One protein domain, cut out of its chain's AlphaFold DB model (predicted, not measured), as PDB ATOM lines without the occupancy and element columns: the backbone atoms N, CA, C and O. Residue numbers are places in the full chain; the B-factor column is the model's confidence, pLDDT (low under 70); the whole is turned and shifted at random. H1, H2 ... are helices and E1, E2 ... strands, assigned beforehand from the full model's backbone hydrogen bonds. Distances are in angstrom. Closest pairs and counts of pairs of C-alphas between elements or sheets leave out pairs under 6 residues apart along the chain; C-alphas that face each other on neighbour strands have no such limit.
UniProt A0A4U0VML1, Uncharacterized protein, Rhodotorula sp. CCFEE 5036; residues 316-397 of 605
ATOM      1  N   GLN A 316      64.550 -62.791 -91.852       95.62
ATOM      2  CA  GLN A 316      66.002 -62.881 -91.732       95.62
ATOM      3  C   GLN A 316      66.598 -61.628 -91.097       95.62
ATOM      4  O   GLN A 316      66.430 -60.516 -91.596       95.62
ATOM      5  N   PHE A 317      67.415 -61.835 -90.078       94.50
ATOM      6  CA  PHE A 317      68.162 -60.821 -89.350       94.50
ATOM      7  C   PHE A 317      69.649 -60.935 -89.673       94.50
ATOM      8  O   PHE A 317      70.133 -62.000 -90.070       94.50
ATOM      9  N   LYS A 318      70.384 -59.834 -89.550       93.12
ATOM     10  CA  LYS A 318      71.835 -59.789 -89.742       93.12
ATOM     11  C   LYS A 318      72.539 -60.702 -88.746       93.12
ATOM     12  O   LYS A 318      73.418 -61.459 -89.139       93.12
ATOM     13  N   ASP A 319      72.128 -60.660 -87.483       91.88
ATOM     14  CA  ASP A 319      72.641 -61.521 -86.423       91.88
ATOM     15  C   ASP A 319      71.534 -61.931 -85.432       91.88
ATOM     16  O   ASP A 319      70.364 -61.561 -85.568       91.88
ATOM     17  N   LEU A 320      71.896 -62.776 -84.463       89.19
ATOM     18  CA  LEU A 320      70.984 -63.222 -83.405       89.19
ATOM     19  C   LEU A 320      70.511 -62.058 -82.524       89.19
ATOM     20  O   LEU A 320      69.382 -62.098 -82.039       89.19
ATOM     21  N   ASP A 321      71.349 -61.041 -82.319       89.31
ATOM     22  CA  ASP A 321      71.051 -59.917 -81.431       89.31
ATOM     23  C   ASP A 321      69.932 -59.050 -82.019       89.31
ATOM     24  O   ASP A 321      68.958 -58.751 -81.328       89.31
ATOM     25  N   GLU A 322      70.005 -58.740 -83.316       89.44
ATOM     26  CA  GLU A 322      68.937 -58.049 -84.043       89.44
ATOM     27  C   GLU A 322      67.623 -58.847 -83.997       89.44
ATOM     28  O   GLU A 322      66.559 -58.285 -83.722       89.44
ATOM     29  N   GLY A 323      67.698 -60.173 -84.170       89.06
ATOM     30  CA  GLY A 323      66.544 -61.060 -84.027       89.06
ATOM     31  C   GLY A 323      65.918 -60.992 -82.630       89.06
ATOM     32  O   GLY A 323      64.701 -60.841 -82.499       89.06
ATOM     33  N   TYR A 324      66.729 -61.047 -81.570       88.81
ATOM     34  CA  TYR A 324      66.242 -60.933 -80.194       88.81
ATOM     35  C   TYR A 324      65.600 -59.575 -79.906       88.81
ATOM     36  O   TYR A 324      64.558 -59.541 -79.249       88.81
ATOM     37  N   VAL A 325      66.181 -58.477 -80.398       87.31
ATOM     38  CA  VAL A 325      65.628 -57.129 -80.206       87.31
ATOM     39  C   VAL A 325      64.294 -56.975 -80.933       87.31
ATOM     40  O   VAL A 325      63.313 -56.569 -80.308       87.31
ATOM     41  N   ALA A 326      64.213 -57.364 -82.209       86.31
ATOM     42  CA  ALA A 326      62.978 -57.279 -82.990       86.31
ATOM     43  C   ALA A 326      61.827 -58.046 -82.317       86.31
ATOM     44  O   ALA A 326      60.710 -57.541 -82.183       86.31
ATOM     45  N   PHE A 327      62.116 -59.244 -81.807       86.19
ATOM     46  CA  PHE A 327      61.138 -60.039 -81.075       86.19
ATOM     47  C   PHE A 327      60.816 -59.493 -79.691       86.19
ATOM     48  O   PHE A 327      59.670 -59.600 -79.259       86.19
ATOM     49  N   ALA A 328      61.780 -58.921 -78.972       85.25
ATOM     50  CA  ALA A 328      61.506 -58.277 -77.697       85.25
ATOM     51  C   ALA A 328      60.542 -57.103 -77.887       85.25
ATOM     52  O   ALA A 328      59.545 -57.039 -77.174       85.25
ATOM     53  N   ILE A 329      60.775 -56.250 -78.891       81.69
ATOM     54  CA  ILE A 329      59.897 -55.123 -79.240       81.69
ATOM     55  C   ILE A 329      58.492 -55.626 -79.591       81.69
ATOM     56  O   ILE A 329      57.521 -55.188 -78.971       81.69
ATOM     57  N   ALA A 330      58.372 -56.607 -80.490       80.38
ATOM     58  CA  ALA A 330      57.078 -57.186 -80.858       80.38
ATOM     59  C   ALA A 330      56.337 -57.790 -79.649       80.38
ATOM     60  O   ALA A 330      55.137 -57.586 -79.477       80.38
ATOM     61  N   ASN A 331      57.061 -58.477 -78.760       80.19
ATOM     62  CA  ASN A 331      56.483 -59.067 -77.556       80.19
ATOM     63  C   ASN A 331      56.094 -58.024 -76.514       80.19
ATOM     64  O   ASN A 331      55.096 -58.223 -75.828       80.19
ATOM     65  N   THR A 332      56.840 -56.921 -76.379       75.00
ATOM     66  CA  THR A 332      56.512 -55.872 -75.400       75.00
ATOM     67  C   THR A 332      55.107 -55.323 -75.605       75.00
ATOM     68  O   THR A 332      54.437 -55.017 -74.620       75.00
ATOM     69  N   GLN A 333      54.631 -55.328 -76.856       69.25
ATOM     70  CA  GLN A 333      53.269 -54.951 -77.210       69.25
ATOM     71  C   GLN A 333      52.219 -55.901 -76.630       69.25
ATOM     72  O   GLN A 333      51.161 -55.474 -76.182       69.25
ATOM     73  N   GLN A 334      52.533 -57.190 -76.563       71.00
ATOM     74  CA  GLN A 334      51.562 -58.224 -76.241       71.00
ATOM     75  C   GLN A 334      51.729 -58.837 -74.853       71.00
ATOM     76  O   GLN A 334      51.043 -59.802 -74.579       71.00
ATOM     77  N   LEU A 335      52.574 -58.332 -73.945       66.81
ATOM     78  CA  LEU A 335      52.807 -58.940 -72.616       66.81
ATOM     79  C   LEU A 335      51.597 -58.859 -71.660       66.81
ATOM     80  O   LEU A 335      51.666 -58.217 -70.614       66.81
ATOM     81  N   GLY A 336      50.483 -59.509 -71.978       59.84
ATOM     82  CA  GLY A 336      49.368 -59.716 -71.065       59.84
ATOM     83  C   GLY A 336      49.799 -60.515 -69.831       59.84
ATOM     84  O   GLY A 336      50.750 -61.296 -69.849       59.84
ATOM     85  N   SER A 337      49.078 -60.358 -68.719       56.22
ATOM     86  CA  SER A 337      49.331 -61.086 -67.463       56.22
ATOM     87  C   SER A 337      48.946 -62.577 -67.506       56.22
ATOM     88  O   SER A 337      48.804 -63.212 -66.456       56.22
ATOM     89  N   GLY A 338      48.754 -63.145 -68.699       53.34
ATOM     90  CA  GLY A 338      48.401 -64.544 -68.893       53.34
ATOM     91  C   GLY A 338      49.562 -65.451 -68.495       53.34
ATOM     92  O   GLY A 338      50.606 -65.474 -69.145       53.34
ATOM     93  N   ARG A 339      49.398 -66.230 -67.420       61.16
ATOM     94  CA  ARG A 339      50.308 -67.353 -67.161       61.16
ATOM     95  C   ARG A 339      50.175 -68.330 -68.329       61.16
ATOM     96  O   ARG A 339      49.088 -68.845 -68.548       61.16
ATOM     97  N   GLY A 340      51.277 -68.599 -69.028       70.25
ATOM     98  CA  GLY A 340      51.314 -69.624 -70.077       70.25
ATOM     99  C   GLY A 340      51.115 -69.116 -71.504       70.25
ATOM    100  O   GLY A 340      50.514 -69.824 -72.304       70.25
ATOM    101  N   CYS A 341      51.628 -67.929 -71.845       82.56
ATOM    102  CA  CYS A 341      51.759 -67.542 -73.249       82.56
ATOM    103  C   CYS A 341      52.564 -68.614 -74.020       82.56
ATOM    104  O   CYS A 341      53.696 -68.899 -73.615       82.56
ATOM    105  N   PRO A 342      52.025 -69.216 -75.099       82.25
ATOM    106  CA  PRO A 342      52.726 -70.235 -75.877       82.25
ATOM    107  C   PRO A 342      53.804 -69.639 -76.790       82.25
ATOM    108  O   PRO A 342      54.516 -70.391 -77.456       82.25
ATOM    109  N   PHE A 343      53.921 -68.308 -76.826       86.12
ATOM    110  CA  PHE A 343      54.865 -67.594 -77.663       86.12
ATOM    111  C   PHE A 343      56.303 -68.082 -77.442       86.12
ATOM    112  O   PHE A 343      56.826 -68.087 -76.324       86.12
ATOM    113  N   LYS A 344      56.963 -68.466 -78.531       88.25
ATOM    114  CA  LYS A 344      58.334 -68.964 -78.570       88.25
ATOM    115  C   LYS A 344      58.956 -68.668 -79.933       88.25
ATOM    116  O   LYS A 344      58.653 -69.347 -80.907       88.25
ATOM    117  N   ALA A 345      59.891 -67.729 -79.998       88.25
ATOM    118  CA  ALA A 345      60.735 -67.555 -81.179       88.25
ATOM    119  C   ALA A 345      61.911 -68.543 -81.132       88.25
ATOM    120  O   ALA A 345      62.591 -68.658 -80.109       88.25
ATOM    121  N   VAL A 346      62.141 -69.273 -82.222       90.94
ATOM    122  CA  VAL A 346      63.298 -70.152 -82.402       90.94
ATOM    123  C   VAL A 346      64.076 -69.665 -83.609       90.94
ATOM    124  O   VAL A 346      63.541 -69.548 -84.708       90.94
ATOM    125  N   PHE A 347      65.355 -69.408 -83.394       91.81
ATOM    126  CA  PHE A 347      66.248 -68.897 -84.414       91.81
ATOM    127  C   PHE A 347      67.192 -69.986 -84.908       91.81
ATOM    128  O   PHE A 347      67.610 -70.851 -84.137       91.81
ATOM    129  N   GLY A 348      67.544 -69.926 -86.188       93.00
ATOM    130  CA  GLY A 348      68.536 -70.804 -86.791       93.00
ATOM    131  C   GLY A 348      69.449 -70.045 -87.751       93.00
ATOM    132  O   GLY A 348      69.048 -69.011 -88.288       93.00
ATOM    133  N   PRO A 349      70.683 -70.526 -87.957       94.69
ATOM    134  CA  PRO A 349      71.594 -69.927 -88.921       94.69
ATOM    135  C   PRO A 349      71.136 -70.218 -90.358       94.69
ATOM    136  O   PRO A 349      70.768 -71.347 -90.683       94.69
ATOM    137  N   VAL A 350      71.196 -69.207 -91.227       95.06
ATOM    138  CA  VAL A 350      71.034 -69.326 -92.685       95.06
ATOM    139  C   VAL A 350      72.132 -68.498 -93.347       95.06
ATOM    140  O   VAL A 350      72.032 -67.277 -93.468       95.06
ATOM    141  N   GLY A 351      73.218 -69.167 -93.739       93.88
ATOM    142  CA  GLY A 351      74.436 -68.492 -94.191       93.88
ATOM    143  C   GLY A 351      75.007 -67.590 -93.092       93.88
ATOM    144  O   GLY A 351      75.162 -68.024 -91.954       93.88
ATOM    145  N   ASN A 352      75.261 -66.322 -93.424       93.25
ATOM    146  CA  ASN A 352      75.750 -65.306 -92.481       93.25
ATOM    147  C   ASN A 352      74.618 -64.552 -91.763       93.25
ATOM    148  O   ASN A 352      74.866 -63.516 -91.154       93.25
ATOM    149  N   ARG A 353      73.374 -65.021 -91.895       94.50
ATOM    150  CA  ARG A 353      72.184 -64.406 -91.311       94.50
ATOM    151  C   ARG A 353      71.530 -65.357 -90.323       94.50
ATOM    152  O   ARG A 353      71.770 -66.565 -90.317       94.50
ATOM    153  N   CYS A 354      70.668 -64.798 -89.497       93.62
ATOM    154  CA  CYS A 354      69.813 -65.547 -88.600       93.62
ATOM    155  C   CYS A 354      68.384 -65.543 -89.149       93.62
ATOM    156  O   CYS A 354      67.920 -64.500 -89.594       93.62
ATOM    157  N   THR A 355      67.672 -66.671 -89.138       95.94
ATOM    158  CA  THR A 355      66.263 -66.726 -89.559       95.94
ATOM    159  C   THR A 355      65.357 -67.259 -88.462       95.94
ATOM    160  O   THR A 355      65.778 -68.056 -87.620       95.94
ATOM    161  N   VAL A 356      64.087 -66.862 -88.512       94.12
ATOM    162  CA  VAL A 356      63.032 -67.429 -87.672       94.12
ATOM    163  C   VAL A 356      62.627 -68.799 -88.210       94.12
ATOM    164  O   VAL A 356      62.076 -68.913 -89.305       94.12
ATOM    165  N   LEU A 357      62.881 -69.851 -87.434       94.88
ATOM    166  CA  LEU A 357      62.610 -71.226 -87.844       94.88
ATOM    167  C   LEU A 357      61.109 -71.560 -87.800       94.88
ATOM    168  O   LEU A 357      60.394 -71.037 -86.940       94.88
ATOM    169  N   PRO A 358      60.634 -72.517 -88.625       95.75
ATOM    170  CA  PRO A 358      59.251 -73.010 -88.587       95.75
ATOM    171  C   PRO A 358      58.829 -73.656 -87.261       95.75
ATOM    172  O   PRO A 358      57.643 -73.828 -87.008       95.75
ATOM    173  N   THR A 359      59.786 -74.018 -86.402       92.94
ATOM    174  CA  THR A 359      59.530 -74.531 -85.046       92.94
ATOM    175  C   THR A 359      59.162 -73.433 -84.043       92.94
ATOM    176  O   THR A 359      58.917 -73.730 -82.869       92.94
ATOM    177  N   SER A 360      59.129 -72.173 -84.483       90.69
ATOM    178  CA  SER A 360      58.678 -71.034 -83.689       90.69
ATOM    179  C   SER A 360      57.156 -71.022 -83.529       90.69
ATOM    180  O   SER A 360      56.410 -71.343 -84.448       90.69
ATOM    181  N   VAL A 361      56.692 -70.581 -82.365       90.62
ATOM    182  CA  VAL A 361      55.289 -70.318 -82.046       90.62
ATOM    183  C   VAL A 361      55.133 -68.807 -81.895       90.62
ATOM    184  O   VAL A 361      55.538 -68.247 -80.883       90.62
ATOM    185  N   LEU A 362      54.601 -68.129 -82.911       89.38
ATOM    186  CA  LEU A 362      54.610 -66.656 -82.996       89.38
ATOM    187  C   LEU A 362      53.246 -66.012 -82.729       89.38
ATOM    188  O   LEU A 362      52.965 -64.918 -83.210       89.38
ATOM    189  N   TYR A 363      52.380 -66.701 -81.990       87.12
ATOM    190  CA  TYR A 363      51.091 -66.168 -81.569       87.12
ATOM    191  C   TYR A 363      51.019 -66.103 -80.046       87.12
ATOM    192  O   TYR A 363      51.638 -66.900 -79.334       87.12
ATOM    193  N   HIS A 364      50.232 -65.156 -79.558       83.75
ATOM    194  CA  HIS A 364      49.921 -65.013 -78.147       83.75
ATOM    195  C   HIS A 364      48.536 -65.599 -77.863       83.75
ATOM    196  O   HIS A 364      47.642 -65.546 -78.702       83.75
ATOM    197  N   SER A 365      48.356 -66.179 -76.676       85.88
ATOM    198  CA  SER A 365      47.061 -66.693 -76.197       85.88
ATOM    199  C   SER A 365      46.291 -65.671 -75.352       85.88
ATOM    200  O   SER A 365      45.384 -66.034 -74.607       85.88
ATOM    201  N   HIS A 366      46.701 -64.407 -75.403       81.69
ATOM    202  CA  HIS A 366      46.144 -63.312 -74.621       81.69
ATOM    203  C   HIS A 366      46.215 -62.014 -75.421       81.69
ATOM    204  O   HIS A 366      47.073 -61.863 -76.292       81.69
ATOM    205  N   ASP A 367      45.360 -61.066 -75.059       78.62
ATOM    206  CA  ASP A 367      45.332 -59.741 -75.665       78.62
ATOM    207  C   ASP A 367      46.527 -58.869 -75.235       78.62
ATOM    208  O   ASP A 367      47.298 -59.204 -74.323       78.62
ATOM    209  N   THR A 368      46.666 -57.725 -75.908       79.31
ATOM    210  CA  THR A 368      47.609 -56.640 -75.597       79.31
ATOM    211  C   THR A 368      47.514 -56.236 -74.125       79.31
ATOM    212  O   THR A 368      46.426 -56.156 -73.553       79.31
ATOM    213  N   ASN A 369      48.652 -55.949 -73.482       77.06
ATOM    214  CA  ASN A 369      48.641 -55.545 -72.076       77.06
ATOM    215  C   ASN A 369      47.881 -54.215 -71.902       77.06
ATOM    216  O   ASN A 369      48.292 -53.214 -72.495       77.06
ATOM    217  N   PRO A 370      46.848 -54.143 -71.039       75.06
ATOM    218  CA  PRO A 370      46.094 -52.910 -70.832       75.06
ATOM    219  C   PRO A 370      46.955 -51.762 -70.286       75.06
ATOM    220  O   PRO A 370      46.638 -50.606 -70.527       75.06
ATOM    221  N   LYS A 371      48.068 -52.050 -69.592       75.94
ATOM    222  CA  LYS A 371      49.008 -51.017 -69.123       75.94
ATOM    223  C   LYS A 371      49.744 -50.331 -70.264       75.94
ATOM    224  O   LYS A 371      49.962 -49.134 -70.187       75.94
ATOM    225  N   LEU A 372      50.104 -51.080 -71.303       74.12
ATOM    226  CA  LEU A 372      50.727 -50.497 -72.486       74.12
ATOM    227  C   LEU A 372      49.711 -49.695 -73.307       74.12
ATOM    228  O   LEU A 372      50.052 -48.665 -73.872       74.12
ATOM    229  N   LEU A 373      48.457 -50.155 -73.356       74.31
ATOM    230  CA  LEU A 373      47.374 -49.385 -73.969       74.31
ATOM    231  C   LEU A 373      47.108 -48.074 -73.213       74.31
ATOM    232  O   LEU A 373      46.830 -47.060 -73.844       74.31
ATOM    233  N   ALA A 374      47.208 -48.096 -71.880       75.38
ATOM    234  CA  ALA A 374      47.031 -46.920 -71.031       75.38
ATOM    235  C   ALA A 374      48.229 -45.953 -71.071       75.38
ATOM    236  O   ALA A 374      48.038 -44.750 -70.933       75.38
ATOM    237  N   ASP A 375      49.446 -46.464 -71.260       74.69
ATOM    238  CA  ASP A 375      50.678 -45.681 -71.328       74.69
ATOM    239  C   ASP A 375      51.625 -46.265 -72.399       74.69
ATOM    240  O   ASP A 375      52.294 -47.274 -72.154       74.69
ATOM    241  N   PRO A 376      51.736 -45.628 -73.583       70.19
ATOM    242  CA  PRO A 376      52.646 -46.057 -74.649       70.19
ATOM    243  C   PRO A 376      54.133 -46.005 -74.263       70.19
ATOM    244  O   PRO A 376      54.973 -46.631 -74.921       70.19
ATOM    245  N   THR A 377      54.487 -45.257 -73.214       71.88
ATOM    246  CA  THR A 377      55.853 -45.194 -72.676       71.88
ATOM    247  C   THR A 377      56.139 -46.320 -71.689       71.88
ATOM    248  O   THR A 377      57.304 -46.593 -71.399       71.88
ATOM    249  N   TRP A 378      55.113 -47.061 -71.253       70.62
ATOM    250  CA  TRP A 378      55.278 -48.217 -70.386       70.62
ATOM    251  C   TRP A 378      56.233 -49.229 -71.028       70.62
ATOM    252  O   TRP A 378      56.097 -49.620 -72.192       70.62
ATOM    253  N   ARG A 379      57.237 -49.660 -70.260       73.62
ATOM    254  CA  ARG A 379      58.193 -50.688 -70.674       73.62
ATOM    255  C   ARG A 379      58.059 -51.895 -69.748       73.62
ATOM    256  O   ARG A 379      58.145 -51.748 -68.525       73.62
ATOM    257  N   PRO A 380      57.862 -53.106 -70.283       69.06
ATOM    258  CA  PRO A 380      57.891 -54.307 -69.468       69.06
ATOM    259  C   PRO A 380      59.302 -54.553 -68.924       69.06
ATOM    260  O   PRO A 380      60.301 -54.318 -69.600       69.06
ATOM    261  N   LEU A 381      59.391 -55.114 -67.716       74.56
ATOM    262  CA  LEU A 381      60.672 -55.535 -67.155       74.56
ATOM    263  C   LEU A 381      61.217 -56.748 -67.932       74.56
ATOM    264  O   LEU A 381      60.761 -57.879 -67.737       74.56
ATOM    265  N   LEU A 382      62.217 -56.523 -68.782       76.44
ATOM    266  CA  LEU A 382      62.940 -57.583 -69.481       76.44
ATOM    267  C   LEU A 382      63.891 -58.291 -68.506       76.44
ATOM    268  O   LEU A 382      64.787 -57.680 -67.939       76.44
ATOM    269  N   ARG A 383      63.698 -59.599 -68.295       76.75
ATOM    270  CA  ARG A 383      64.554 -60.417 -67.405       76.75
ATOM    271  C   ARG A 383      65.550 -61.306 -68.145       76.75
ATOM    272  O   ARG A 383      66.439 -61.882 -67.521       76.75
ATOM    273  N   CYS A 384      65.383 -61.478 -69.454       78.31
ATOM    274  CA  CYS A 384      66.252 -62.346 -70.238       78.31
ATOM    275  C   CYS A 384      67.604 -61.658 -70.459       78.31
ATOM    276  O   CYS A 384      67.680 -60.682 -71.202       78.31
ATOM    277  N   LYS A 385      68.669 -62.180 -69.837       82.69
ATOM    278  CA  LYS A 385      70.030 -61.619 -69.940       82.69
ATOM    279  C   LYS A 385      70.522 -61.508 -71.387       82.69
ATOM    280  O   LYS A 385      71.185 -60.536 -71.712       82.69
ATOM    281  N   VAL A 386      70.162 -62.466 -72.246       78.38
ATOM    282  CA  VAL A 386      70.538 -62.463 -73.672       78.38
ATOM    283  C   VAL A 386      69.891 -61.290 -74.406       78.38
ATOM    284  O   VAL A 386      70.567 -60.561 -75.116       78.38
ATOM    285  N   VAL A 387      68.598 -61.055 -74.168       80.12
ATOM    286  CA  VAL A 387      67.871 -59.923 -74.762       80.12
ATOM    287  C   VAL A 387      68.431 -58.593 -74.252       80.12
ATOM    288  O   VAL A 387      68.651 -57.685 -75.041       80.12
ATOM    289  N   LEU A 388      68.715 -58.484 -72.950       84.50
ATOM    290  CA  LEU A 388      69.338 -57.286 -72.374       84.50
ATOM    291  C   LEU A 388      70.729 -57.012 -72.968       84.50
ATOM    292  O   LEU A 388      71.050 -55.864 -73.258       84.50
ATOM    293  N   ALA A 389      71.540 -58.052 -73.187       84.69
ATOM    294  CA  ALA A 389      72.842 -57.920 -73.837       84.69
ATOM    295  C   ALA A 389      72.711 -57.468 -75.301       84.69
ATOM    296  O   ALA A 389      73.474 -56.608 -75.741       84.69
ATOM    297  N   ALA A 390      71.718 -57.991 -76.029       83.75
ATOM    298  CA  ALA A 390      71.418 -57.575 -77.396       83.75
ATOM    299  C   ALA A 390      71.004 -56.091 -77.469       83.75
ATOM    300  O   ALA A 390      71.526 -55.358 -78.307       83.75
ATOM    301  N   PHE A 391      70.154 -55.618 -76.546       83.44
ATOM    302  CA  PHE A 391      69.822 -54.191 -76.424       83.44
ATOM    303  C   PHE A 391      71.059 -53.334 -76.136       83.44
ATOM    304  O   PHE A 391      71.309 -52.371 -76.850       83.44
ATOM    305  N   ALA A 392      71.890 -53.724 -75.165       86.56
ATOM    306  CA  ALA A 392      73.105 -52.978 -74.838       86.56
ATOM    307  C   ALA A 392      74.091 -52.899 -76.020       86.56
ATOM    308  O   ALA A 392      74.776 -51.891 -76.201       86.56
ATOM    309  N   LYS A 393      74.181 -53.954 -76.840       87.31
ATOM    310  CA  LYS A 393      74.996 -53.956 -78.062       87.31
ATOM    311  C   LYS A 393      74.426 -52.999 -79.113       87.31
ATOM    312  O   LYS A 393      75.198 -52.255 -79.714       87.31
ATOM    313  N   LEU A 394      73.107 -53.000 -79.305       82.50
ATOM    314  CA  LEU A 394      72.426 -52.094 -80.231       82.50
ATOM    315  C   LEU A 394      72.602 -50.625 -79.817       82.50
ATOM    316  O   LEU A 394      72.943 -49.792 -80.654       82.50
ATOM    317  N   ASP A 395      72.476 -50.316 -78.525       83.06
ATOM    318  CA  ASP A 395      72.681 -48.961 -77.998       83.06
ATOM    319  C   ASP A 395      74.115 -48.468 -78.225       83.06
ATOM    320  O   ASP A 395      74.326 -47.323 -78.632       83.06
ATOM    321  N   ARG A 396      75.121 -49.337 -78.043       87.56
ATOM    322  CA  ARG A 396      76.524 -49.010 -78.362       87.56
ATOM    323  C   ARG A 396      76.722 -48.722 -79.849       87.56
ATOM    324  O   ARG A 396      77.420 -47.770 -80.183       87.56
ATOM    325  N   GLN A 397      76.112 -49.515 -80.732       84.25
ATOM    326  CA  GLN A 397      76.202 -49.307 -82.182       84.25
ATOM    327  C   GLN A 397      75.561 -47.982 -82.605       84.25
ATOM    328  O   GLN A 397      76.153 -47.243 -83.388       84.25
TER     329      GLN A 397
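Overview. This is residues 316 to 397 of the 605 residues of an uncharacterized protein of Rhodotorula sp. CCFEE 5036 (UniProt A0A4U0VML1). One helix, H1, runs through the middle, with a two-stranded hairpin, E1 and E2, and the helix H3 both packed at its first end, while the short helix H2 lies near its other end. Two long stretches without a named element, residues 335 to 346 and 357 to 369, run between the hairpin end and the far end. The printed part has 82 residues, with three named helices and two named strands in the order H1, E1, E2, H2, H3; the sheet E1 - E2 is antiparallel and the class is mostly helix. The whole is only just compact, close to loose, with a radius of gyration of the C-alphas of 13.6 A and spans of 41 by 31 by 18 A.

Arrangement. E1, residues 347 to 350, and E2, residues 353 to 356, form an antiparallel hairpin at 138 degrees, with N 348 and O 355 2.9 A apart and N 355 and O 348 2.8 A apart, within hydrogen-bond range. Residues 316 to 317 pair antiparallel with residues 354 to 355 of E2. The closest C-alphas of E2 and H1, residues 320 to 334, are those of Cys 354 and Leu 320, 5.8 A apart. H3, residues 385 to 397, touches H1, closest at the C-alphas of Ala 390 and Asp 321, 4.7 A; they are only just about perpendicular, at 70.3 degrees. H2, residues 370 to 374, is close to H1 but not clearly touching, with the C-alphas of Leu 372 and Gln 333 closest at 7.0 A. H3 is apart from E1, E2 and H2. Every O i to N i+4 pair is within hydrogen-bond range in H2 and H3, and 9 of 11 in H1.

Along the chain. H1 measures 21.3 A from C-alpha 320 at (70.984, -63.222, -83.405) to C-alpha 334. H3 measures 18.4 A and ends with C-alpha 397 at (76.202, -49.307, -82.182). E1 measures 9.6 A, E2 10.3 A and H2 6.1 A.

Size, cuts and confidence. The C-alphas farthest apart, of Gly 351 and Ala 374, are 41.9 A apart. The printed part has no cut; the links H1 to E1 and E2 to H2 are long. The model's pLDDT is under 70 at residues 333, 335 to 339 and 380.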